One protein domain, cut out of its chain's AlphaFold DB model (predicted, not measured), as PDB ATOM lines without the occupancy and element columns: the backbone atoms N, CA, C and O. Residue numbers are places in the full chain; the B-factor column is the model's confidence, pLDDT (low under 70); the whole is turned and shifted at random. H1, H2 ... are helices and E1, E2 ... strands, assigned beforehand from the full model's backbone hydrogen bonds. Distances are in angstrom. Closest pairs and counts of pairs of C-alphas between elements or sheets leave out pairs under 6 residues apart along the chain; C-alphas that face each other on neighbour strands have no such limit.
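What this domain is: This is residues 68 to 241 of the 499 residues of the protein "FtsK/SpoIIIE family protein" of Microbacterium lacticum (UniProt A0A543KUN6). A strongly twisted sheet of four strands, E3 E4 E6 E5, has H1 and H7 packed over one face, and two parts reach out from this body in opposite directions. To one side the long helix H5 forms an arm that leads into E4, with residues 164 to 170 sticking out at its tip; to the other, beyond H1, lie H2, H3 and H4, with the small two-stranded ribbon E1 E2 at the far end. The 174 printed residues hold seven named helices and six named strands, in the order H1 H2 E1 H3 E2 H4 E3 H5 E4 H6 H7 E5 E6; both sheets are antiparallel and the class is mixed, helices and strands. The whole is loose, with a radius of gyration of the C-alphas of 19.7 A, and elongated, spanning 71 by 38 by 22 A.

Where its parts are: In the larger sheet E3 is residues 145 to 147, E4 residues 186 to 192 with a length of 20.0 A, E6 residues 227 to 233 with 18.9 A, and E5 residues 216 to 220 with 12.7 A. E6 ends at C-alpha 233, at (244.468, 197.214, 185.610). H1 is residues 68 to 76, 12.7 A long, and begins at C-alpha 68, at (254.022, 207.083, 187.483). H7 is residues 205 to 212, 10.6 A long, and H6 is residues 198 to 202. The longest helix, H5, is residues 168 to 185 and measures 25.6 A, from C-alpha 168 at (240.590, 218.625, 206.356). H2 is residues 80 to 84, H3 residues 112 to 121 with 14.5 A, and H4 residues 133 to 143 with 16.0 A. The smaller sheet has E1, residues 93 to 95, and E2, residues 129 to 131.

How they stand to each other: The larger sheet has E3 and E5 as edge strands. Backbone N and O atoms are within hydrogen-bond range across each pair of neighbour strands: N 147 and O 188 at 2.9 A between E3 and E4, N 230 and O 189 at 2.8 A between E4 and E6, and N 231 and O 218 at 2.8 A between E6 and E5. E5 and E6 form a hairpin. E4, H6, H7 and E5 make a split strand-helix-strand unit, two strands running the same way with E6 between them, and its crossover is right-handed. H1 and H7 lie on the same face, giving two layers, helices on one face of a sheet. H1 lies over E3 at a height over the sheet of 8.3 A, slantwise to the strands. H7, at a height of 9.3 A, is only just over E6 alone, since 5 of its 8 C-alphas fall on E6 and 2 on E5. H1 and H7 touch, closest at the C-alphas of Leu 76 and Gln 211, 6.4 A, at a steep tilt of 61 degrees, opposite ways. H4, H5 and H6 only graze the sheet. H5 and H1 touch only at their ends, the C-alphas of Arg 184 and Val 68 being closest at 6.1 A. H1 and H3 also touch only at their ends, closest at Gly 74 and Ala 114, C-alphas 5.9 A apart. H3 and H4 touch, closest at the C-alphas of Val 115 and Val 133, 6.0 A, at a steep tilt of 67 degrees, only just short of about perpendicular. H2 only just touches H3, H4 and H7, with 3 pairs of C-alphas within 8 A each. E1 and E2 are antiparallel, with N 130 and O 94 at 2.8 A, and are apart from the strands of the larger sheet. Every O i to N i+4 pair is within hydrogen-bond range in H1, H2, H3, H5, H6 and H7; in H4 it is 5 of 7.

The domain as a whole: The two C-alphas farthest apart are those of Ser 98 and Glu 164, at 71.4 A. The printed part has no cut. The links E1 to H3 and E3 to H5 are long, with 16 and 20 residues; in the second, residues 155 to 156 pair antiparallel with residues 238 to 239. The mean pLDDT of the printed part is 84.5, and it is under 70 at residues 98 to 104, residues 125 to 127 and residue 159.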
ATOM      1  N   VAL A  68     254.540 208.454 187.340       86.25
ATOM      2  CA  VAL A  68     254.022 207.083 187.483       86.25
ATOM      3  C   VAL A  68     253.952 206.373 186.128       86.25
ATOM      4  O   VAL A  68     254.479 205.273 185.994       86.25
ATOM      5  N   TYR A  69     253.408 207.026 185.097       88.75
ATOM      6  CA  TYR A  69     253.302 206.443 183.753       88.75
ATOM      7  C   TYR A  69     254.664 206.178 183.123       88.75
ATOM      8  O   TYR A  69     254.870 205.145 182.498       88.75
ATOM      9  N   PHE A  70     255.629 207.053 183.386       83.44
ATOM     10  CA  PHE A  70     256.997 206.877 182.927       83.44
ATOM     11  C   PHE A  70     257.702 205.670 183.584       83.44
ATOM     12  O   PHE A  70     258.505 204.974 182.957       83.44
ATOM     13  N   GLU A  71     257.419 205.412 184.866       87.44
ATOM     14  CA  GLU A  71     257.909 204.216 185.559       87.44
ATOM     15  C   GLU A  71     257.287 202.943 184.959       87.44
ATOM     16  O   GLU A  71     258.019 201.987 184.702       87.44
ATOM     17  N   ILE A  72     255.985 202.965 184.654       90.75
ATOM     18  CA  ILE A  72     255.254 201.857 184.014       90.75
ATOM     19  C   ILE A  72     255.775 201.588 182.593       90.75
ATOM     20  O   ILE A  72     256.047 200.443 182.241       90.75
ATOM     21  N   GLU A  73     255.988 202.628 181.788       90.06
ATOM     22  CA  GLU A  73     256.600 202.523 180.458       90.06
ATOM     23  C   GLU A  73     257.996 201.884 180.544       90.06
ATOM     24  O   GLU A  73     258.330 200.959 179.803       90.06
ATOM     25  N   GLY A  74     258.807 202.306 181.519       89.00
ATOM     26  CA  GLY A  74     260.106 201.691 181.782       89.00
ATOM     27  C   GLY A  74     260.032 200.218 182.204       89.00
ATOM     28  O   GLY A  74     260.979 199.476 181.936       89.00
ATOM     29  N   GLU A  75     258.947 199.789 182.856       92.12
ATOM     30  CA  GLU A  75     258.683 198.383 183.191       92.12
ATOM     31  C   GLU A  75     258.301 197.567 181.950       92.12
ATOM     32  O   GLU A  75     258.837 196.471 181.784       92.12
ATOM     33  N   LEU A  76     257.476 198.110 181.044       92.25
ATOM     34  CA  LEU A  76     257.168 197.488 179.746       92.25
ATOM     35  C   LEU A  76     258.438 197.282 178.914       92.25
ATOM     36  O   LEU A  76     258.752 196.163 178.508       92.25
ATOM     37  N   LEU A  77     259.225 198.347 178.742       91.00
ATOM     38  CA  LEU A  77     260.471 198.328 177.968       91.00
ATOM     39  C   LEU A  77     261.565 197.450 178.599       91.00
ATOM     40  O   LEU A  77     262.567 197.143 177.955       91.00
ATOM     41  N   ALA A  78     261.410 197.036 179.860       90.25
ATOM     42  CA  ALA A  78     262.324 196.088 180.483       90.25
ATOM     43  C   ALA A  78     262.139 194.649 179.992       90.25
ATOM     44  O   ALA A  78     263.032 193.835 180.237       90.25
ATOM     45  N   ASN A  79     261.049 194.338 179.285       91.31
ATOM     46  CA  ASN A  79     260.873 193.058 178.614       91.31
ATOM     47  C   ASN A  79     261.548 193.089 177.228       91.31
ATOM     48  O   ASN A  79     261.048 193.771 176.326       91.31
ATOM     49  N   PRO A  80     262.644 192.334 177.004       86.56
ATOM     50  CA  PRO A  80     263.346 192.340 175.723       86.56
ATOM     51  C   PRO A  80     262.439 191.963 174.556       86.56
ATOM     52  O   PRO A  80     262.559 192.551 173.491       86.56
ATOM     53  N   ALA A  81     261.491 191.046 174.764       87.12
ATOM     54  CA  ALA A  81     260.609 190.570 173.708       87.12
ATOM     55  C   ALA A  81     259.606 191.633 173.231       87.12
ATOM     56  O   ALA A  81     259.173 191.569 172.082       87.12
ATOM     57  N   LEU A  82     259.224 192.585 174.095       88.56
ATOM     58  CA  LEU A  82     258.395 193.732 173.708       88.56
ATOM     59  C   LEU A  82     259.217 194.746 172.908       88.56
ATOM     60  O   LEU A  82     258.767 195.224 171.873       88.56
ATOM     61  N   VAL A  83     260.456 195.008 173.330       87.81
ATOM     62  CA  VAL A  83     261.373 195.913 172.618       87.81
ATOM     63  C   VAL A  83     261.719 195.376 171.227       87.81
ATOM     64  O   VAL A  83     261.615 196.099 170.234       87.81
ATOM     65  N   THR A  84     262.075 194.092 171.129       85.06
ATOM     66  CA  THR A  84     262.484 193.472 169.861       85.06
ATOM     67  C   THR A  84     261.349 193.293 168.865       85.06
ATOM     68  O   THR A  84     261.614 193.166 167.677       85.06
ATOM     69  N   ALA A  85     260.094 193.285 169.321       84.62
ATOM     70  CA  ALA A  85     258.935 193.203 168.431       84.62
ATOM     71  C   ALA A  85     258.737 194.473 167.581       84.62
ATOM     72  O   ALA A  85     258.047 194.425 166.566       84.62
ATOM     73  N   HIS A  86     259.328 195.600 167.992       80.06
ATOM     74  CA  HIS A  86     259.213 196.887 167.301       80.06
ATOM     75  C   HIS A  86     260.556 197.408 166.782       80.06
ATOM     76  O   HIS A  86     260.592 198.156 165.812       80.06
ATOM     77  N   THR A  87     261.662 197.016 167.418       82.62
ATOM     78  CA  THR A  87     263.012 197.478 167.076       82.62
ATOM     79  C   THR A  87     263.970 196.291 167.030       82.62
ATOM     80  O   THR A  87     264.247 195.671 168.059       82.62
ATOM     81  N   ASP A  88     264.477 195.939 165.847       82.62
ATOM     82  CA  ASP A  88     265.398 194.805 165.710       82.62
ATOM     83  C   ASP A  88     266.724 195.092 166.431       82.62
ATOM     84  O   ASP A  88     267.358 196.128 166.240       82.62
ATOM     85  N   SER A  89     267.183 194.139 167.242       81.19
ATOM     86  CA  SER A  89     268.451 194.265 167.964       81.19
ATOM     87  C   SER A  89     269.649 194.319 167.017       81.19
ATOM     88  O   SER A  89     270.626 194.996 167.334       81.19
ATOM     89  N   ASN A  90     269.586 193.653 165.858       82.00
ATOM     90  CA  ASN A  90     270.692 193.652 164.895       82.00
ATOM     91  C   ASN A  90     270.918 195.026 164.257       82.00
ATOM     92  O   ASN A  90     272.067 195.394 164.012       82.00
ATOM     93  N   ALA A  91     269.851 195.806 164.050       83.88
ATOM     94  CA  ALA A  91     269.927 197.153 163.483       83.88
ATOM     95  C   ALA A  91     270.732 198.130 164.365       83.88
ATOM     96  O   ALA A  91     271.276 199.115 163.872       83.88
ATOM     97  N   HIS A  92     270.860 197.829 165.660       83.19
ATOM     98  CA  HIS A  92     271.597 198.641 166.634       83.19
ATOM     99  C   HIS A  92     272.961 198.050 167.018       83.19
ATOM    100  O   HIS A  92     273.572 198.484 168.001       83.19
ATOM    101  N   MET A  93     273.443 197.052 166.274       82.38
ATOM    102  CA  MET A  93     274.776 196.480 166.442       82.38
ATOM    103  C   MET A  93     275.705 196.962 165.333       82.38
ATOM    104  O   MET A  93     275.522 196.632 164.165       82.38
ATOM    105  N   HIS A  94     276.758 197.680 165.710       80.62
ATOM    106  CA  HIS A  94     277.746 198.212 164.775       80.62
ATOM    107  C   HIS A  94     279.089 197.487 164.926       80.62
ATOM    108  O   HIS A  94     279.414 197.039 166.028       80.62
ATOM    109  N   PRO A  95     279.884 197.334 163.855       79.69
ATOM    110  CA  PRO A  95     281.250 196.836 163.976       79.69
ATOM    111  C   PRO A  95     282.063 197.741 164.912       79.69
ATOM    112  O   PRO A  95     281.882 198.956 164.931       79.69
ATOM    113  N   ARG A  96     282.929 197.141 165.732       71.31
ATOM    114  CA  ARG A  96     283.725 197.883 166.713       71.31
ATOM    115  C   ARG A  96     284.901 198.585 166.031       71.31
ATOM    116  O   ARG A  96     285.836 197.919 165.596       71.31
ATOM    117  N   GLU A  97     284.872 199.914 165.975       71.94
ATOM    118  CA  GLU A  97     285.992 200.728 165.484       71.94
ATOM    119  C   GLU A  97     287.081 200.902 166.563       71.94
ATOM    120  O   GLU A  97     286.814 200.862 167.767       71.94
ATOM    121  N   SER A  98     288.338 201.085 166.143       52.84
ATOM    122  CA  SER A  98     289.546 200.906 166.972       52.84
ATOM    123  C   SER A  98     289.776 201.940 168.090       52.84
ATOM    124  O   SER A  98     290.798 201.872 168.770       52.84
ATOM    125  N   LYS A  99     288.842 202.870 168.339       54.28
ATOM    126  CA  LYS A  99     288.954 203.897 169.400       54.28
ATOM    127  C   LYS A  99     287.642 204.255 170.113       54.28
ATOM    128  O   LYS A  99     287.608 205.234 170.855       54.28
ATOM    129  N   GLU A 100     286.562 203.498 169.928       54.16
ATOM    130  CA  GLU A 100     285.282 203.848 170.555       54.16
ATOM    131  C   GLU A 100     285.254 203.426 172.040       54.16
ATOM    132  O   GLU A 100     285.302 202.238 172.380       54.16
ATOM    133  N   TYR A 101     285.189 204.406 172.950       50.81
ATOM    134  CA  TYR A 101     284.974 204.157 174.376       50.81
ATOM    135  C   TYR A 101     283.544 203.649 174.587       50.81
ATOM    136  O   TYR A 101     282.584 204.414 174.587       50.81
ATOM    137  N   THR A 102     283.391 202.345 174.818       56.31
ATOM    138  CA  THR A 102     282.106 201.702 175.132       56.31
ATOM    139  C   THR A 102     281.702 201.944 176.588       56.31
ATOM    140  O   THR A 102     281.558 201.001 177.367       56.31
ATOM    141  N   TYR A 103     281.552 203.205 176.991       53.31
ATOM    142  CA  TYR A 103     280.861 203.544 178.231       53.31
ATOM    143  C   TYR A 103     279.544 204.221 177.882       53.31
ATOM    144  O   TYR A 103     279.457 205.437 177.737       53.31
ATOM    145  N   ASP A 104     278.515 203.391 177.733       64.50
ATOM    146  CA  ASP A 104     277.143 203.845 177.615       64.50
ATOM    147  C   ASP A 104     276.419 203.637 178.962       64.50
ATOM    148  O   ASP A 104     275.851 202.566 179.217       64.50
ATOM    149  N   PRO A 105     276.460 204.620 179.879       72.94
ATOM    150  CA  PRO A 105     275.845 204.446 181.176       72.94
ATOM    151  C   PRO A 105     274.320 204.459 181.058       72.94
ATOM    152  O   PRO A 105     273.704 205.462 180.693       72.94
ATOM    153  N   ALA A 106     273.701 203.366 181.502       75.75
ATOM    154  CA  ALA A 106     272.250 203.205 181.499       75.75
ATOM    155  C   ALA A 106     271.497 204.342 182.215       75.75
ATOM    156  O   ALA A 106     270.354 204.611 181.866       75.75
ATOM    157  N   TRP A 107     272.113 205.020 183.193       75.69
ATOM    158  CA  TRP A 107     271.493 206.126 183.938       75.69
ATOM    159  C   TRP A 107     271.256 207.396 183.105       75.69
ATOM    160  O   TRP A 107     270.427 208.209 183.504       75.69
ATOM    161  N   LEU A 108     271.929 207.546 181.955       76.31
ATOM    162  CA  LEU A 108     271.661 208.627 180.998       76.31
ATOM    163  C   LEU A 108     270.397 208.382 180.167       76.31
ATOM    164  O   LEU A 108     269.870 209.317 179.570       76.31
ATOM    165  N   SER A 109     269.911 207.138 180.100       79.81
ATOM    166  CA  SER A 109     268.629 206.853 179.461       79.81
ATOM    167  C   SER A 109     267.484 207.306 180.365       79.81
ATOM    168  O   SER A 109     267.555 207.107 181.584       79.81
ATOM    169  N   PRO A 110     266.386 207.823 179.789       78.06
ATOM    170  CA  PRO A 110     265.138 207.972 180.515       78.06
ATOM    171  C   PRO A 110     264.712 206.645 181.180       78.06
ATOM    172  O   PRO A 110     264.247 206.676 182.315       78.06
ATOM    173  N   HIS A 111     264.943 205.486 180.547       85.31
ATOM    174  CA  HIS A 111     264.534 204.164 181.045       85.31
ATOM    175  C   HIS A 111     265.750 203.290 181.427       85.31
ATOM    176  O   HIS A 111     266.086 202.316 180.745       85.31
ATOM    177  N   PRO A 112     266.430 203.573 182.555       84.81
ATOM    178  CA  PRO A 112     267.685 202.912 182.922       84.81
ATOM    179  C   PRO A 112     267.529 201.428 183.279       84.81
ATOM    180  O   PRO A 112     268.506 200.676 183.236       84.81
ATOM    181  N   ARG A 113     266.325 200.999 183.686       85.38
ATOM    182  CA  ARG A 113     266.010 199.585 183.952       85.38
ATOM    183  C   ARG A 113     265.889 198.798 182.647       85.38
ATOM    184  O   ARG A 113     266.481 197.726 182.548       85.38
ATOM    185  N   ALA A 114     265.221 199.377 181.648       87.38
ATOM    186  CA  ALA A 114     265.067 198.783 180.326       87.38
ATOM    187  C   ALA A 114     266.419 198.537 179.651       87.38
ATOM    188  O   ALA A 114     266.725 197.407 179.277       87.38
ATOM    189  N   VAL A 115     267.289 199.554 179.634       86.94
ATOM    190  CA  VAL A 115     268.648 199.440 179.074       86.94
ATOM    191  C   VAL A 115     269.444 198.319 179.746       86.94
ATOM    192  O   VAL A 115     270.081 197.520 179.068       86.94
ATOM    193  N   ARG A 116     269.392 198.211 181.080       87.69
ATOM    194  CA  ARG A 116     270.100 197.149 181.813       87.69
ATOM    195  C   ARG A 116     269.564 195.754 181.500       87.69
ATOM    196  O   ARG A 116     270.361 194.830 181.347       87.69
ATOM    197  N   SER A 117     268.242 195.605 181.431       87.69
ATOM    198  CA  SER A 117     267.588 194.331 181.118       87.69
ATOM    199  C   SER A 117     267.953 193.860 179.710       87.69
ATOM    200  O   SER A 117     268.460 192.752 179.531       87.69
ATOM    201  N   LEU A 118     267.812 194.748 178.725       87.38
ATOM    202  CA  LEU A 118     268.080 194.459 177.322       87.38
ATOM    203  C   LEU A 118     269.566 194.171 177.063       87.38
ATOM    204  O   LEU A 118     269.911 193.178 176.421       87.38
ATOM    205  N   ALA A 119     270.462 194.967 177.656       85.69
ATOM    206  CA  ALA A 119     271.899 194.715 177.599       85.69
ATOM    207  C   ALA A 119     272.267 193.351 178.201       85.69
ATOM    208  O   ALA A 119     273.180 192.700 177.701       85.69
ATOM    209  N   LYS A 120     271.579 192.908 179.267       86.31
ATOM    210  CA  LYS A 120     271.791 191.592 179.890       86.31
ATOM    211  C   LYS A 120     271.293 190.453 178.997       86.31
ATOM    212  O   LYS A 120     272.010 189.465 178.860       86.31
ATOM    213  N   ALA A 121     270.110 190.592 178.403       84.94
ATOM    214  CA  ALA A 121     269.516 189.579 177.533       84.94
ATOM    215  C   ALA A 121     270.351 189.341 176.263       84.94
ATOM    216  O   ALA A 121     270.562 188.199 175.865       84.94
ATOM    217  N   ASN A 122     270.912 190.408 175.690       80.62
ATOM    218  CA  ASN A 122     271.637 190.361 174.419       80.62
ATOM    219  C   ASN A 122     273.170 190.289 174.564       80.62
ATOM    220  O   ASN A 122     273.888 190.479 173.581       80.62
ATOM    221  N   ARG A 123     273.712 189.980 175.758       76.88
ATOM    222  CA  ARG A 123     275.177 189.903 175.992       76.88
ATOM    223  C   ARG A 123     275.904 188.978 175.014       76.88
ATOM    224  O   ARG A 123     277.041 189.260 174.649       76.88
ATOM    225  N   GLY A 124     275.262 187.882 174.603       71.81
ATOM    226  CA  GLY A 124     275.850 186.892 173.695       71.81
ATOM    227  C   GLY A 124     275.990 187.364 172.244       71.81
ATOM    228  O   GLY A 124     276.871 186.880 171.536       71.81
ATOM    229  N   LEU A 125     275.173 188.330 171.814       69.62
ATOM    230  CA  LEU A 125     275.111 188.805 170.427       69.62
ATOM    231  C   LEU A 125     276.188 189.856 170.098       69.62
ATOM    232  O   LEU A 125     276.502 190.084 168.934       69.62
ATOM    233  N   ALA A 126     276.802 190.469 171.113       64.81
ATOM    234  CA  ALA A 126     277.745 191.581 170.955       64.81
ATOM    235  C   ALA A 126     279.204 191.162 170.654       64.81
ATOM    236  O   ALA A 126     280.118 191.979 170.769       64.81
ATOM    237  N   ARG A 127     279.478 189.898 170.287       69.25
ATOM    238  CA  ARG A 127     280.852 189.425 170.009       69.25
ATOM    239  C   ARG A 127     281.469 190.206 168.837       69.25
ATOM    240  O   ARG A 127     281.103 189.993 167.688       69.25
ATOM    241  N   GLY A 128     282.400 191.115 169.139       70.94
ATOM    242  CA  GLY A 128     283.090 191.957 168.149       70.94
ATOM    243  C   GLY A 128     282.302 193.181 167.657       70.94
ATOM    244  O   GLY A 128     282.784 193.892 166.778       70.94
ATOM    245  N   LYS A 129     281.121 193.454 168.224       78.94
ATOM    246  CA  LYS A 129     280.239 194.568 167.840       78.94
ATOM    247  C   LYS A 129     279.941 195.485 169.030       78.94
ATOM    248  O   LYS A 129     279.911 195.040 170.176       78.94
ATOM    249  N   VAL A 130     279.695 196.762 168.759       79.88
ATOM    250  CA  VAL A 130     279.177 197.744 169.719       79.88
ATOM    251  C   VAL A 130     277.657 197.744 169.632       79.88
ATOM    252  O   VAL A 130     277.087 197.971 168.566       79.88
ATOM    253  N   TYR A 131     276.993 197.479 170.755       84.06
ATOM    254  CA  TYR A 131     275.536 197.432 170.832       84.06
ATOM    255  C   TYR A 131     274.984 198.736 171.429       84.06
ATOM    256  O   TYR A 131     275.179 199.017 172.613       84.06
ATOM    257  N   LYS A 132     274.282 199.534 170.613       86.31
ATOM    258  CA  LYS A 132     273.691 200.827 171.005       86.31
ATOM    259  C   LYS A 132     272.341 200.647 171.704       86.31
ATOM    260  O   LYS A 132     271.289 201.049 171.210       86.31
ATOM    261  N   VAL A 133     272.376 200.059 172.899       84.94
ATOM    262  CA  VAL A 133     271.176 199.680 173.671       84.94
ATOM    263  C   VAL A 133     270.272 200.870 173.987       84.94
ATOM    264  O   VAL A 133     269.052 200.756 173.912       84.94
ATOM    265  N   LYS A 134     270.844 202.033 174.333       86.56
ATOM    266  CA  LYS A 134     270.047 203.239 174.614       86.56
ATOM    267  C   LYS A 134     269.247 203.701 173.407       86.56
ATOM    268  O   LYS A 134     268.116 204.138 173.587       86.56
ATOM    269  N   GLN A 135     269.842 203.631 172.217       85.81
ATOM    270  CA  GLN A 135     269.179 204.052 170.991       85.81
ATOM    271  C   GLN A 135     267.984 203.141 170.711       85.81
ATOM    272  O   GLN A 135     266.881 203.647 170.550       85.81
ATOM    273  N   GLN A 136     268.175 201.821 170.803       88.06
ATOM    274  CA  GLN A 136     267.078 200.864 170.650       88.06
ATOM    275  C   GLN A 136     265.951 201.111 171.658       88.06
ATOM    276  O   GLN A 136     264.789 201.191 171.278       88.06
ATOM    277  N   VAL A 137     266.275 201.288 172.945       86.12
ATOM    278  CA  VAL A 137     265.259 201.569 173.978       86.12
ATOM    279  C   VAL A 137     264.544 202.899 173.719       86.12
ATOM    280  O   VAL A 137     263.343 202.989 173.944       86.12
ATOM    281  N   SER A 138     265.255 203.923 173.240       85.75
ATOM    282  CA  SER A 138     264.669 205.227 172.905       85.75
ATOM    283  C   SER A 138     263.799 205.200 171.648       85.75
ATOM    284  O   SER A 138     262.928 206.055 171.496       85.75
ATOM    285  N   GLU A 139     264.059 204.292 170.714       85.88
ATOM    286  CA  GLU A 139     263.194 204.072 169.558       85.88
ATOM    287  C   GLU A 139     261.971 203.251 169.973       85.88
ATOM    288  O   GLU A 139     260.848 203.646 169.675       85.88
ATOM    289  N   ALA A 140     262.170 202.194 170.764       86.31
ATOM    290  CA  ALA A 140     261.107 201.338 171.281       86.31
ATOM    291  C   ALA A 140     260.113 202.077 172.193       86.31
ATOM    292  O   ALA A 140     258.923 201.772 172.165       86.31
ATOM    293  N   SER A 141     260.567 203.069 172.966       84.88
ATOM    294  CA  SER A 141     259.693 203.868 173.840       84.88
ATOM    295  C   SER A 141     258.609 204.624 173.065       84.88
ATOM    296  O   SER A 141     257.529 204.870 173.584       84.88
ATOM    297  N   LYS A 142     258.834 204.928 171.781       84.19
ATOM    298  CA  LYS A 142     257.820 205.575 170.930       84.19
ATOM    299  C   LYS A 142     256.615 204.674 170.642       84.19
ATOM    300  O   LYS A 142     255.560 205.183 170.282       84.19
ATOM    301  N   PHE A 143     256.766 203.359 170.804       84.06
ATOM    302  CA  PHE A 143     255.732 202.372 170.497       84.06
ATOM    303  C   PHE A 143     254.912 201.933 171.714       84.06
ATOM    304  O   PHE A 143     253.928 201.220 171.561       84.06
ATOM    305  N   PHE A 144     255.296 202.332 172.923       87.19
ATOM    306  CA  PHE A 144     254.536 202.024 174.129       87.19
ATOM    307  C   PHE A 144     254.334 203.316 174.889       87.19
ATOM    308  O   PHE A 144     255.234 203.759 175.591       87.19
ATOM    309  N   THR A 145     253.159 203.928 174.752       87.06
ATOM    310  CA  THR A 145     252.864 205.141 175.517       87.06
ATOM    311  C   THR A 145     251.798 204.872 176.560       87.06
ATOM    312  O   THR A 145     250.755 204.292 176.265       87.06
ATOM    313  N   VAL A 146     252.068 205.296 177.792       90.31
ATOM    314  CA  VAL A 146     251.168 205.109 178.929       90.31
ATOM    315  C   VAL A 146     250.504 206.437 179.277       90.31
ATOM    316  O   VAL A 146     251.172 207.467 179.388       90.31
ATOM    317  N   TYR A 147     249.189 206.408 179.460       89.19
ATOM    318  CA  TYR A 147     248.369 207.574 179.771       89.19
ATOM    319  C   TYR A 147     247.414 207.292 180.930       89.19
ATOM    320  O   TYR A 147     247.228 206.154 181.363       89.19
ATOM    321  N   GLU A 148     246.770 208.349 181.412       89.38
ATOM    322  CA  GLU A 148     245.586 208.221 182.255       89.38
ATOM    323  C   GLU A 148     244.445 207.553 181.479       89.38
ATOM    324  O   GLU A 148     244.353 207.672 180.250       89.38
ATOM    325  N   LEU A 149     243.586 206.823 182.193       89.19
ATOM    326  CA  LEU A 149     242.390 206.257 181.584       89.19
ATOM    327  C   LEU A 149     241.475 207.386 181.088       89.19
ATOM    328  O   LEU A 149     241.328 208.405 181.765       89.19
ATOM    329  N   PRO A 150     240.862 207.237 179.903       84.62
ATOM    330  CA  PRO A 150     239.861 208.188 179.446       84.62
ATOM    331  C   PRO A 150     238.628 208.145 180.354       84.62
ATOM    332  O   PRO A 150     238.362 207.139 181.007       84.62
ATOM    333  N   GLU A 151     237.824 209.211 180.328       78.81
ATOM    334  CA  GLU A 151     236.622 209.317 181.165       78.81
ATOM    335  C   GLU A 151     235.644 208.138 180.987       78.81
ATOM    336  O   GLU A 151     235.012 207.722 181.954       78.81
ATOM    337  N   SER A 152     235.560 207.559 179.784       75.75
ATOM    338  CA  SER A 152     234.722 206.390 179.474       75.75
ATOM    339  C   SER A 152     235.206 205.072 180.089       75.75
ATOM    340  O   SER A 152     234.475 204.091 180.069       75.75
ATOM    341  N   GLN A 153     236.434 205.034 180.610       82.94
ATOM    342  CA  GLN A 153     237.053 203.873 181.259       82.94
ATOM    343  C   GLN A 153     237.390 204.187 182.723       82.94
ATOM    344  O   GLN A 153     238.340 203.645 183.286       82.94
ATOM    345  N   SER A 154     236.657 205.122 183.330       85.25
ATOM    346  CA  SER A 154     236.881 205.520 184.718       85.25
ATOM    347  C   SER A 154     236.574 204.365 185.666       85.25
ATOM    348  O   SER A 154     235.579 203.660 185.516       85.25
ATOM    349  N   VAL A 155     237.430 204.197 186.666       88.69
ATOM    350  CA  VAL A 155     237.321 203.151 187.685       88.69
ATOM    351  C   VAL A 155     237.619 203.743 189.050       88.69
ATOM    352  O   VAL A 155     238.241 204.802 189.156       88.69
ATOM    353  N   VAL A 156     237.197 203.047 190.098       86.06
ATOM    354  CA  VAL A 156     237.525 203.396 191.482       86.06
ATOM    355  C   VAL A 156     238.251 202.258 192.181       86.06
ATOM    356  O   VAL A 156     238.163 201.093 191.798       86.06
ATOM    357  N   GLU A 157     238.983 202.616 193.227       83.75
ATOM    358  CA  GLU A 157     239.603 201.663 194.142       83.75
ATOM    359  C   GLU A 157     238.640 201.309 195.277       83.75
ATOM    360  O   GLU A 157     237.697 202.050 195.575       83.75
ATOM    361  N   LYS A 158     238.883 200.174 195.943       76.75
ATOM    362  CA  LYS A 158     238.094 199.775 197.119       76.75
ATOM    363  C   LYS A 158     238.132 200.895 198.160       76.75
ATOM    364  O   LYS A 158     239.209 201.341 198.551       76.75
ATOM    365  N   ALA A 159     236.950 201.324 198.606       68.44
ATOM    366  CA  ALA A 159     236.816 202.408 199.571       68.44
ATOM    367  C   ALA A 159     237.627 202.107 200.843       68.44
ATOM    368  O   ALA A 159     237.410 201.094 201.515       68.44
ATOM    369  N   GLU A 160     238.564 202.994 201.174       71.62
ATOM    370  CA  GLU A 160     239.223 202.981 202.475       71.62
ATOM    371  C   GLU A 160     238.221 203.437 203.548       71.62
ATOM    372  O   GLU A 160     237.399 204.323 203.304       71.62
ATOM    373  N   LYS A 161     238.289 202.858 204.754       72.00
ATOM    374  CA  LYS A 161     237.477 203.336 205.881       72.00
ATOM    375  C   LYS A 161     237.834 204.792 206.181       72.00
ATOM    376  O   LYS A 161     238.986 205.091 206.500       72.00
ATOM    377  N   VAL A 162     236.840 205.668 206.093       75.38
ATOM    378  CA  VAL A 162     236.960 207.080 206.463       75.38
ATOM    379  C   VAL A 162     236.815 207.184 207.987       75.38
ATOM    380  O   VAL A 162     235.819 206.695 208.518       75.38
ATOM    381  N   PRO A 163     237.796 207.749 208.711       79.75
ATOM    382  CA  PRO A 163     237.651 208.035 210.137       79.75
ATOM    383  C   PRO A 163     236.588 209.119 210.365       79.75
ATOM    384  O   PRO A 163     236.574 210.101 209.628       79.75
ATOM    385  N   GLU A 164     235.747 208.965 211.391       72.88
ATOM    386  CA  GLU A 164     234.679 209.928 211.722       72.88
ATOM    387  C   GLU A 164     235.237 211.315 212.109       72.88
ATOM    388  O   GLU A 164     234.692 212.330 211.687       72.88
ATOM    389  N   ASP A 165     236.385 211.364 212.796       81.81
ATOM    390  CA  ASP A 165     237.008 212.605 213.301       81.81
ATOM    391  C   ASP A 165     238.159 213.132 212.417       81.81
ATOM    392  O   ASP A 165     239.180 213.634 212.901       81.81
ATOM    393  N   GLU A 166     238.069 212.965 211.100       83.25
ATOM    394  CA  GLU A 166     239.158 213.363 210.209       83.25
ATOM    395  C   GLU A 166     239.229 214.886 209.981       83.25
ATOM    396  O   GLU A 166     238.272 215.533 209.565       83.25
ATOM    397  N   THR A 167     240.418 215.469 210.164       88.81
ATOM    398  CA  THR A 167     240.677 216.878 209.812       88.81
ATOM    399  C   THR A 167     240.777 217.088 208.294       88.81
ATOM    400  O   THR A 167     241.259 216.217 207.568       88.81
ATOM    401  N   GLU A 168     240.466 218.292 207.793       85.38
ATOM    402  CA  GLU A 168     240.590 218.625 206.356       85.38
ATOM    403  C   GLU A 168     241.974 218.294 205.765       85.38
ATOM    404  O   GLU A 168     242.088 217.777 204.655       85.38
ATOM    405  N   LYS A 169     243.052 218.522 206.530       86.81
ATOM    406  CA  LYS A 169     244.425 218.201 206.097       86.81
ATOM    407  C   LYS A 169     244.677 216.699 205.976       86.81
ATOM    408  O   LYS A 169     245.514 216.285 205.172       86.81
ATOM    409  N   GLN A 170     244.045 215.885 206.817       86.12
ATOM    410  CA  GLN A 170     244.134 214.426 206.723       86.12
ATOM    411  C   GLN A 170     243.335 213.928 205.517       86.12
ATOM    412  O   GLN A 170     243.892 213.166 204.722       86.12
ATOM    413  N   LYS A 171     242.130 214.474 205.306       85.56
ATOM    414  CA  LYS A 171     241.295 214.206 204.131       85.56
ATOM    415  C   LYS A 171     242.047 214.482 202.829       85.56
ATOM    416  O   LYS A 171     242.190 213.585 202.002       85.56
ATOM    417  N   GLU A 172     242.649 215.667 202.697       86.00
ATOM    418  CA  GLU A 172     243.421 216.051 201.504       86.00
ATOM    419  C   GLU A 172     244.608 215.097 201.251       86.00
ATOM    420  O   GLU A 172     244.908 214.720 200.114       86.00
ATOM    421  N   LYS A 173     245.308 214.669 202.310       87.56
ATOM    422  CA  LYS A 173     246.408 213.698 202.189       87.56
ATOM    423  C   LYS A 173     245.915 212.324 201.745       87.56
ATOM    424  O   LYS A 173     246.596 211.687 200.937       87.56
ATOM    425  N   ARG A 174     244.775 211.862 202.266       87.06
ATOM    426  CA  ARG A 174     244.170 210.588 201.865       87.06
ATOM    427  C   ARG A 174     243.748 210.633 200.401       87.06
ATOM    428  O   ARG A 174     244.137 209.748 199.649       87.06
ATOM    429  N   GLU A 175     243.045 211.677 199.977       84.38
ATOM    430  CA  GLU A 175     242.606 211.849 198.585       84.38
ATOM    431  C   GLU A 175     243.791 211.850 197.611       84.38
ATOM    432  O   GLU A 175     243.778 211.128 196.614       84.38
ATOM    433  N   LYS A 176     244.880 212.558 197.941       85.75
ATOM    434  CA  LYS A 176     246.119 212.525 197.142       85.75
ATOM    435  C   LYS A 176     246.742 211.132 197.071       85.75
ATOM    436  O   LYS A 176     247.275 210.753 196.026       85.75
ATOM    437  N   ARG A 177     246.706 210.370 198.168       87.12
ATOM    438  CA  ARG A 177     247.198 208.986 198.195       87.12
ATOM    439  C   ARG A 177     246.349 208.088 197.297       87.12
ATOM    440  O   ARG A 177     246.925 207.364 196.491       87.12
ATOM    441  N   ILE A 178     245.024 208.176 197.405       85.81
ATOM    442  CA  ILE A 178     244.076 207.407 196.591       85.81
ATOM    443  C   ILE A 178     244.263 207.735 195.108       85.81
ATOM    444  O   ILE A 178     244.412 206.821 194.307       85.81
ATOM    445  N   ALA A 179     244.363 209.016 194.739       84.62
ATOM    446  CA  ALA A 179     244.605 209.424 193.353       84.62
ATOM    447  C   ALA A 179     245.927 208.857 192.798       84.62
ATOM    448  O   ALA A 179     245.976 208.347 191.681       84.62
ATOM    449  N   CYS A 180     247.001 208.887 193.595       86.56
ATOM    450  CA  CYS A 180     248.289 208.300 193.213       86.56
ATOM    451  C   CYS A 180     248.205 206.772 193.044       86.56
ATOM    452  O   CYS A 180     248.797 206.215 192.120       86.56
ATOM    453  N   GLN A 181     247.459 206.091 193.918       88.25
ATOM    454  CA  GLN A 181     247.212 204.654 193.816       88.25
ATOM    455  C   GLN A 181     246.399 204.313 192.563       88.25
ATOM    456  O   GLN A 181     246.800 203.421 191.819       88.25
ATOM    457  N   LEU A 182     245.342 205.078 192.283       88.25
ATOM    458  CA  LEU A 182     244.501 204.923 191.100       88.25
ATOM    459  C   LEU A 182     245.335 205.012 189.815       88.25
ATOM    460  O   LEU A 182     245.305 204.095 189.005       88.25
ATOM    461  N   GLN A 183     246.171 206.049 189.679       89.19
ATOM    462  CA  GLN A 183     247.055 206.223 188.514       89.19
ATOM    463  C   GLN A 183     248.100 205.110 188.369       89.19
ATOM    464  O   GLN A 183     248.559 204.820 187.265       89.19
ATOM    465  N   ARG A 184     248.525 204.509 189.483       90.94
ATOM    466  CA  ARG A 184     249.513 203.426 189.478       90.94
ATOM    467  C   ARG A 184     248.897 202.082 189.118       90.94
ATOM    468  O   ARG A 184     249.573 201.252 188.510       90.94
ATOM    469  N   ASN A 185     247.652 201.866 189.517       93.94
ATOM    470  CA  ASN A 185     246.966 200.599 189.339       93.94
ATOM    471  C   ASN A 185     246.151 200.547 188.052       93.94
ATOM    472  O   ASN A 185     246.003 199.461 187.500       93.94
ATOM    473  N   HIS A 186     245.667 201.683 187.560       94.31
ATOM    474  CA  HIS A 186     244.770 201.756 186.416       94.31
ATOM    475  C   HIS A 186     245.234 202.836 185.439       94.31
ATOM    476  O   HIS A 186     245.368 204.010 185.788       94.31
ATOM    477  N   PHE A 187     245.530 202.430 184.208       94.69
ATOM    478  CA  PHE A 187     246.128 203.303 183.201       94.69
ATOM    479  C   PHE A 187     245.826 202.803 181.791       94.69
ATOM    480  O   PHE A 187     245.502 201.634 181.581       94.69
ATOM    481  N   ARG A 188     245.947 203.698 180.813       94.06
ATOM    482  CA  ARG A 188     245.843 203.368 179.394       94.06
ATOM    483  C   ARG A 188     247.218 203.040 178.826       94.06
ATOM    484  O   ARG A 188     248.174 203.759 179.108       94.06
ATOM    485  N   ILE A 189     247.311 202.011 177.992       94.50
ATOM    486  CA  ILE A 189     248.482 201.728 177.155       94.50
ATOM    487  C   ILE A 189     248.061 201.882 175.696       94.50
ATOM    488  O   ILE A 189     247.154 201.184 175.252       94.50
ATOM    489  N   ASP A 190     248.728 202.763 174.957       92.12
ATOM    490  CA  ASP A 190     248.563 202.883 173.510       92.12
ATOM    491  C   ASP A 190     249.756 202.253 172.797       92.12
ATOM    492  O   ASP A 190     250.915 202.559 173.109       92.12
ATOM    493  N   VAL A 191     249.454 201.408 171.813       91.62
ATOM    494  CA  VAL A 191     250.441 200.767 170.943       91.62
ATOM    495  C   VAL A 191     250.126 201.135 169.490       91.62
ATOM    496  O   VAL A 191     249.045 200.796 169.005       91.62
ATOM    497  N   PRO A 192     251.024 201.838 168.776       89.06
ATOM    498  CA  PRO A 192     250.811 202.184 167.383       89.06
ATOM    499  C   PRO A 192     250.938 200.945 166.494       89.06
ATOM    500  O   PRO A 192     251.790 200.071 166.701       89.06
ATOM    501  N   LEU A 193     250.087 200.885 165.474       87.25
ATOM    502  CA  LEU A 193     250.116 199.822 164.476       87.25
ATOM    503  C   LEU A 193     251.324 199.977 163.542       87.25
ATOM    504  O   LEU A 193     251.986 198.988 163.232       87.25
ATOM    505  N   ASP A 194     251.645 201.209 163.135       82.25
ATOM    506  CA  ASP A 194     252.738 201.539 162.202       82.25
ATOM    507  C   ASP A 194     252.731 200.670 160.933       82.25
ATOM    508  O   ASP A 194     253.749 200.132 160.503       82.25
ATOM    509  N   GLY A 195     251.540 200.489 160.354       79.69
ATOM    510  CA  GLY A 195     251.332 199.680 159.151       79.69
ATOM    511  C   GLY A 195     251.330 198.163 159.376       79.69
ATOM    512  O   GLY A 195     251.195 197.422 158.406       79.69
ATOM    513  N   ARG A 196     251.456 197.687 160.623       80.81
ATOM    514  CA  ARG A 196     251.308 196.264 160.968       80.81
ATOM    515  C   ARG A 196     249.847 195.868 161.123       80.81
ATOM    516  O   ARG A 196     248.992 196.693 161.447       80.81
ATOM    517  N   ASP A 197     249.592 194.576 160.946       85.94
ATOM    518  CA  ASP A 197     248.298 193.977 161.247       85.94
ATOM    519  C   ASP A 197     248.011 194.100 162.760       85.94
ATOM    520  O   ASP A 197     248.858 193.710 163.576       85.94
ATOM    521  N   PRO A 198     246.834 194.612 163.171       88.81
ATOM    522  CA  PRO A 198     246.398 194.602 164.566       88.81
ATOM    523  C   PRO A 198     246.582 193.252 165.269       88.81
ATOM    524  O   PRO A 198     246.920 193.219 166.452       88.81
ATOM    525  N   ALA A 199     246.419 192.133 164.558       89.31
ATOM    526  CA  ALA A 199     246.613 190.796 165.108       89.31
ATOM    527  C   ALA A 199     248.029 190.570 165.664       89.31
ATOM    528  O   ALA A 199     248.190 189.849 166.650       89.31
ATOM    529  N   ASP A 200     249.056 191.194 165.082       86.69
ATOM    530  CA  ASP A 200     250.430 191.073 165.573       86.69
ATOM    531  C   ASP A 200     250.654 191.848 166.868       86.69
ATOM    532  O   ASP A 200     251.367 191.374 167.756       86.69
ATOM    533  N   VAL A 201     250.001 193.000 167.015       87.06
ATOM    534  CA  VAL A 201     250.045 193.777 168.258       87.06
ATOM    535  C   VAL A 201     249.302 193.043 169.376       87.06
ATOM    536  O   VAL A 201     249.827 192.946 170.486       87.06
ATOM    537  N   ARG A 202     248.160 192.408 169.076       92.75
ATOM    538  CA  ARG A 202     247.410 191.599 170.055       92.75
ATOM    539  C   ARG A 202     248.218 190.423 170.615       92.75
ATOM    540  O   ARG A 202     248.097 190.085 171.790       92.75
ATOM    541  N   LYS A 203     249.150 189.845 169.843       91.44
ATOM    542  CA  LYS A 203     250.079 188.803 170.344       91.44
ATOM    543  C   LYS A 203     250.986 189.297 171.481       91.44
ATOM    544  O   LYS A 203     251.557 188.480 172.209       91.44
ATOM    545  N   LEU A 204     251.160 190.610 171.638       90.25
ATOM    546  CA  LEU A 204     251.969 191.204 172.704       90.25
ATOM    547  C   LEU A 204     251.199 191.352 174.025       90.25
ATOM    548  O   LEU A 204     251.841 191.507 175.063       90.25
ATOM    549  N   GLU A 205     249.869 191.239 174.024       93.19
ATOM    550  CA  GLU A 205     249.012 191.442 175.204       93.19
ATOM    551  C   GLU A 205     249.421 190.571 176.389       93.19
ATOM    552  O   GLU A 205     249.645 191.084 177.484       93.19
ATOM    553  N   GLY A 206     249.624 189.268 176.165       93.12
ATOM    554  CA  GLY A 206     250.046 188.348 177.224       93.12
ATOM    555  C   GLY A 206     251.400 188.722 177.838       93.12
ATOM    556  O   GLY A 206     251.599 188.592 179.048       93.12
ATOM    557  N   LYS A 207     252.326 189.256 177.028       93.31
ATOM    558  CA  LYS A 207     253.634 189.734 177.502       93.31
ATOM    559  C   LYS A 207     253.498 191.033 178.291       93.31
ATOM    560  O   LYS A 207     254.147 191.160 179.324       93.31
ATOM    561  N   MET A 208     252.663 191.970 177.835       94.19
ATOM    562  CA  MET A 208     252.379 193.215 178.558       94.19
ATOM    563  C   MET A 208     251.721 192.925 179.911       94.19
ATOM    564  O   MET A 208     252.186 193.422 180.937       94.19
ATOM    565  N   ALA A 209     250.706 192.056 179.925       94.56
ATOM    566  CA  ALA A 209     249.997 191.648 181.131       94.56
ATOM    567  C   ALA A 209     250.925 190.969 182.144       94.56
ATOM    568  O   ALA A 209     250.961 191.369 183.307       94.56
ATOM    569  N   SER A 210     251.737 190.004 181.700       94.25
ATOM    570  CA  SER A 210     252.700 189.320 182.568       94.25
ATOM    571  C   SER A 210     253.791 190.263 183.086       94.25
ATOM    572  O   SER A 210     254.093 190.245 184.278       94.25
ATOM    573  N   GLN A 211     254.351 191.120 182.224       94.44
ATOM    574  CA  GLN A 211     255.433 192.040 182.589       94.44
ATOM    575  C   GLN A 211     255.003 193.065 183.643       94.44
ATOM    576  O   GLN A 211     255.786 193.398 184.531       94.44
ATOM    577  N   LEU A 212     253.778 193.580 183.528       94.19
ATOM    578  CA  LEU A 212     253.237 194.586 184.439       94.19
ATOM    579  C   LEU A 212     252.482 193.989 185.635       94.19
ATOM    580  O   LEU A 212     252.055 194.748 186.506       94.19
ATOM    581  N   GLY A 213     252.315 192.661 185.684       94.12
ATOM    582  CA  GLY A 213     251.522 191.984 186.708       94.12
ATOM    583  C   GLY A 213     250.063 192.442 186.702       94.12
ATOM    584  O   GLY A 213     249.522 192.777 187.753       94.12
ATOM    585  N   LEU A 214     249.457 192.541 185.516       96.12
ATOM    586  CA  LEU A 214     248.083 193.015 185.375       96.12
ATOM    587  C   LEU A 214     247.085 191.952 185.833       96.12
ATOM    588  O   LEU A 214     247.212 190.777 185.499       96.12
ATOM    589  N   HIS A 215     246.058 192.405 186.544       95.38
ATOM    590  CA  HIS A 215     244.837 191.652 186.786       95.38
ATOM    591  C   HIS A 215     244.020 191.520 185.493       95.38
ATOM    592  O   HIS A 215     243.527 190.442 185.171       95.38
ATOM    593  N   SER A 216     243.892 192.612 184.734       94.88
ATOM    594  CA  SER A 216     243.200 192.617 183.446       94.88
ATOM    595  C   SER A 216     243.803 193.627 182.470       94.88
ATOM    596  O   SER A 216     244.378 194.648 182.857       94.88
ATOM    597  N   LEU A 217     243.663 193.316 181.183       95.38
ATOM    598  CA  LEU A 217     244.020 194.172 180.058       95.38
ATOM    599  C   LEU A 217     242.881 194.080 179.041       95.38
ATOM    600  O   LEU A 217     242.571 192.982 178.584       95.38
ATOM    601  N   GLN A 218     242.227 195.198 178.741       92.62
ATOM    602  CA  GLN A 218     241.050 195.229 177.871       92.62
ATOM    603  C   GLN A 218     241.260 196.230 176.739       92.62
ATOM    604  O   GLN A 218     241.531 197.401 176.993       92.62
ATOM    605  N   GLU A 219     241.150 195.775 175.491       92.00
ATOM    606  CA  GLU A 219     241.141 196.659 174.321       92.00
ATOM    607  C   GLU A 219     239.850 197.490 174.323       92.00
ATOM    608  O   GLU A 219     238.765 196.961 174.570       92.00
ATOM    609  N   PHE A 220     239.952 198.788 174.035       88.00
ATOM    610  CA  PHE A 220     238.784 199.649 173.863       88.00
ATOM    611  C   PHE A 220     238.969 200.602 172.674       88.00
ATOM    612  O   PHE A 220     240.093 201.009 172.365       88.00
ATOM    613  N   PRO A 221     237.877 201.006 172.000       81.19
ATOM    614  CA  PRO A 221     237.963 201.917 170.868       81.19
ATOM    615  C   PRO A 221     238.343 203.323 171.351       81.19
ATOM    616  O   PRO A 221     237.556 204.005 172.003       81.19
ATOM    617  N   SER A 222     239.546 203.785 171.012       73.19
ATOM    618  CA  SER A 222     240.016 205.140 171.345       73.19
ATOM    619  C   SER A 222     239.635 206.201 170.309       73.19
ATOM    620  O   SER A 222     239.954 207.376 170.485       73.19
ATOM    621  N   GLY A 223     238.959 205.802 169.224       72.75
ATOM    622  CA  GLY A 223     238.611 206.673 168.097       72.75
ATOM    623  C   GLY A 223     239.780 206.975 167.153       72.75
ATOM    624  O   GLY A 223     239.593 207.689 166.171       72.75
ATOM    625  N   ASN A 224     240.973 206.425 167.413       79.56
ATOM    626  CA  ASN A 224     242.149 206.593 166.568       79.56
ATOM    627  C   ASN A 224     242.554 205.259 165.925       79.56
ATOM    628  O   ASN A 224     243.071 204.373 166.594       79.56
ATOM    629  N   ALA A 225     242.361 205.145 164.609       82.88
ATOM    630  CA  ALA A 225     242.644 203.921 163.857       82.88
ATOM    631  C   ALA A 225     244.140 203.559 163.770       82.88
ATOM    632  O   ALA A 225     244.470 202.454 163.352       82.88
ATOM    633  N   PHE A 226     245.050 204.463 164.151       86.81
ATOM    634  CA  PHE A 226     246.495 204.210 164.119       86.81
ATOM    635  C   PHE A 226     247.024 203.494 165.368       86.81
ATOM    636  O   PHE A 226     248.185 203.083 165.381       86.81
ATOM    637  N   TYR A 227     246.194 203.336 166.404       88.69
ATOM    638  CA  TYR A 227     246.594 202.769 167.688       88.69
ATOM    639  C   TYR A 227     245.621 201.686 168.141       88.69
ATOM    640  O   TYR A 227     244.410 201.806 167.964       88.69
ATOM    641  N   LEU A 228     246.159 200.669 168.810       91.06
ATOM    642  CA  LEU A 228     245.381 199.859 169.737       91.06
ATOM    643  C   LEU A 228     245.539 200.449 171.135       91.06
ATOM    644  O   LEU A 228     246.660 200.652 171.610       91.06
ATOM    645  N   SER A 229     244.409 200.742 171.770       93.00
ATOM    646  CA  SER A 229     244.351 201.314 173.110       93.00
ATOM    647  C   SER A 229     243.809 200.287 174.084       93.00
ATOM    648  O   SER A 229     242.779 199.658 173.844       93.00
ATOM    649  N   TYR A 230     244.502 200.156 175.207       94.25
ATOM    650  CA  TYR A 230     244.190 199.175 176.230       94.25
ATOM    651  C   TYR A 230     243.973 199.840 177.581       94.25
ATOM    652  O   TYR A 230     244.789 200.653 178.009       94.25
ATOM    653  N   ALA A 231     242.909 199.457 178.278       94.75
ATOM    654  CA  ALA A 231     242.729 199.722 179.695       94.75
ATOM    655  C   ALA A 231     243.447 198.622 180.488       94.75
ATOM    656  O   ALA A 231     243.105 197.441 180.396       94.75
ATOM    657  N   ALA A 232     244.497 199.002 181.213       95.94
ATOM    658  CA  ALA A 232     245.339 198.107 181.992       95.94
ATOM    659  C   ALA A 232     245.067 198.298 183.485       95.94
ATOM    660  O   ALA A 232     245.160 199.414 184.002       95.94
ATOM    661  N   HIS A 233     244.780 197.200 184.185       96.31
ATOM    662  CA  HIS A 233     244.468 197.214 185.610       96.31
ATOM    663  C   HIS A 233     245.353 196.216 186.364       96.31
ATOM    664  O   HIS A 233     245.361 195.026 186.060       96.31
ATOM    665  N   ARG A 234     246.113 196.688 187.359       95.12
ATOM    666  CA  ARG A 234     246.912 195.860 188.289       95.12
ATOM    667  C   ARG A 234     246.063 195.250 189.403       95.12
ATOM    668  O   ARG A 234     246.405 194.203 189.940       95.12
ATOM    669  N   THR A 235     244.971 195.915 189.747       93.31
ATOM    670  CA  THR A 235     243.958 195.492 190.718       93.31
ATOM    671  C   THR A 235     242.627 195.285 190.004       93.31
ATOM    672  O   THR A 235     242.461 195.697 188.857       93.31
ATOM    673  N   GLU A 236     241.685 194.625 190.669       89.75
ATOM    674  CA  GLU A 236     240.313 194.468 190.182       89.75
ATOM    675  C   GLU A 236     239.675 195.855 189.951       89.75
ATOM    676  O   GLU A 236     239.522 196.601 190.923       89.75
ATOM    677  N   PRO A 237     239.327 196.230 188.704       89.25
ATOM    678  CA  PRO A 237     238.679 197.509 188.442       89.25
ATOM    679  C   PRO A 237     237.246 197.494 188.974       89.25
ATOM    680  O   PRO A 237     236.463 196.610 188.622       89.25
ATOM    681  N   LEU A 238     236.890 198.483 189.795       88.19
ATOM    682  CA  LEU A 238     235.514 198.671 190.244       88.19
ATOM    683  C   LEU A 238     234.834 199.766 189.424       88.19
ATOM    684  O   LEU A 238     235.380 200.858 189.255       88.19
ATOM    685  N   ASP A 239     233.623 199.473 188.958       86.50
ATOM    686  CA  ASP A 239     232.769 200.445 188.279       86.50
ATOM    687  C   ASP A 239     232.293 201.503 189.283       86.50
ATOM    688  O   ASP A 239     231.689 201.181 190.315       86.50
ATOM    689  N   VAL A 240     232.543 202.767 188.942       88.12
ATOM    690  CA  VAL A 240     232.159 203.958 189.705       88.12
ATOM    691  C   VAL A 240     230.683 203.929 190.102       88.12
ATOM    692  O   VAL A 240     230.359 204.204 191.255       88.12
ATOM    693  N   LEU A 241     229.795 203.554 189.179       88.88
ATOM    694  CA  LEU A 241     228.347 203.569 189.392       88.88
ATOM    695  C   LEU A 241     227.884 202.469 190.352       88.88
ATOM    696  O   LEU A 241     226.904 202.644 191.071       88.88
TER     697      LEU A 241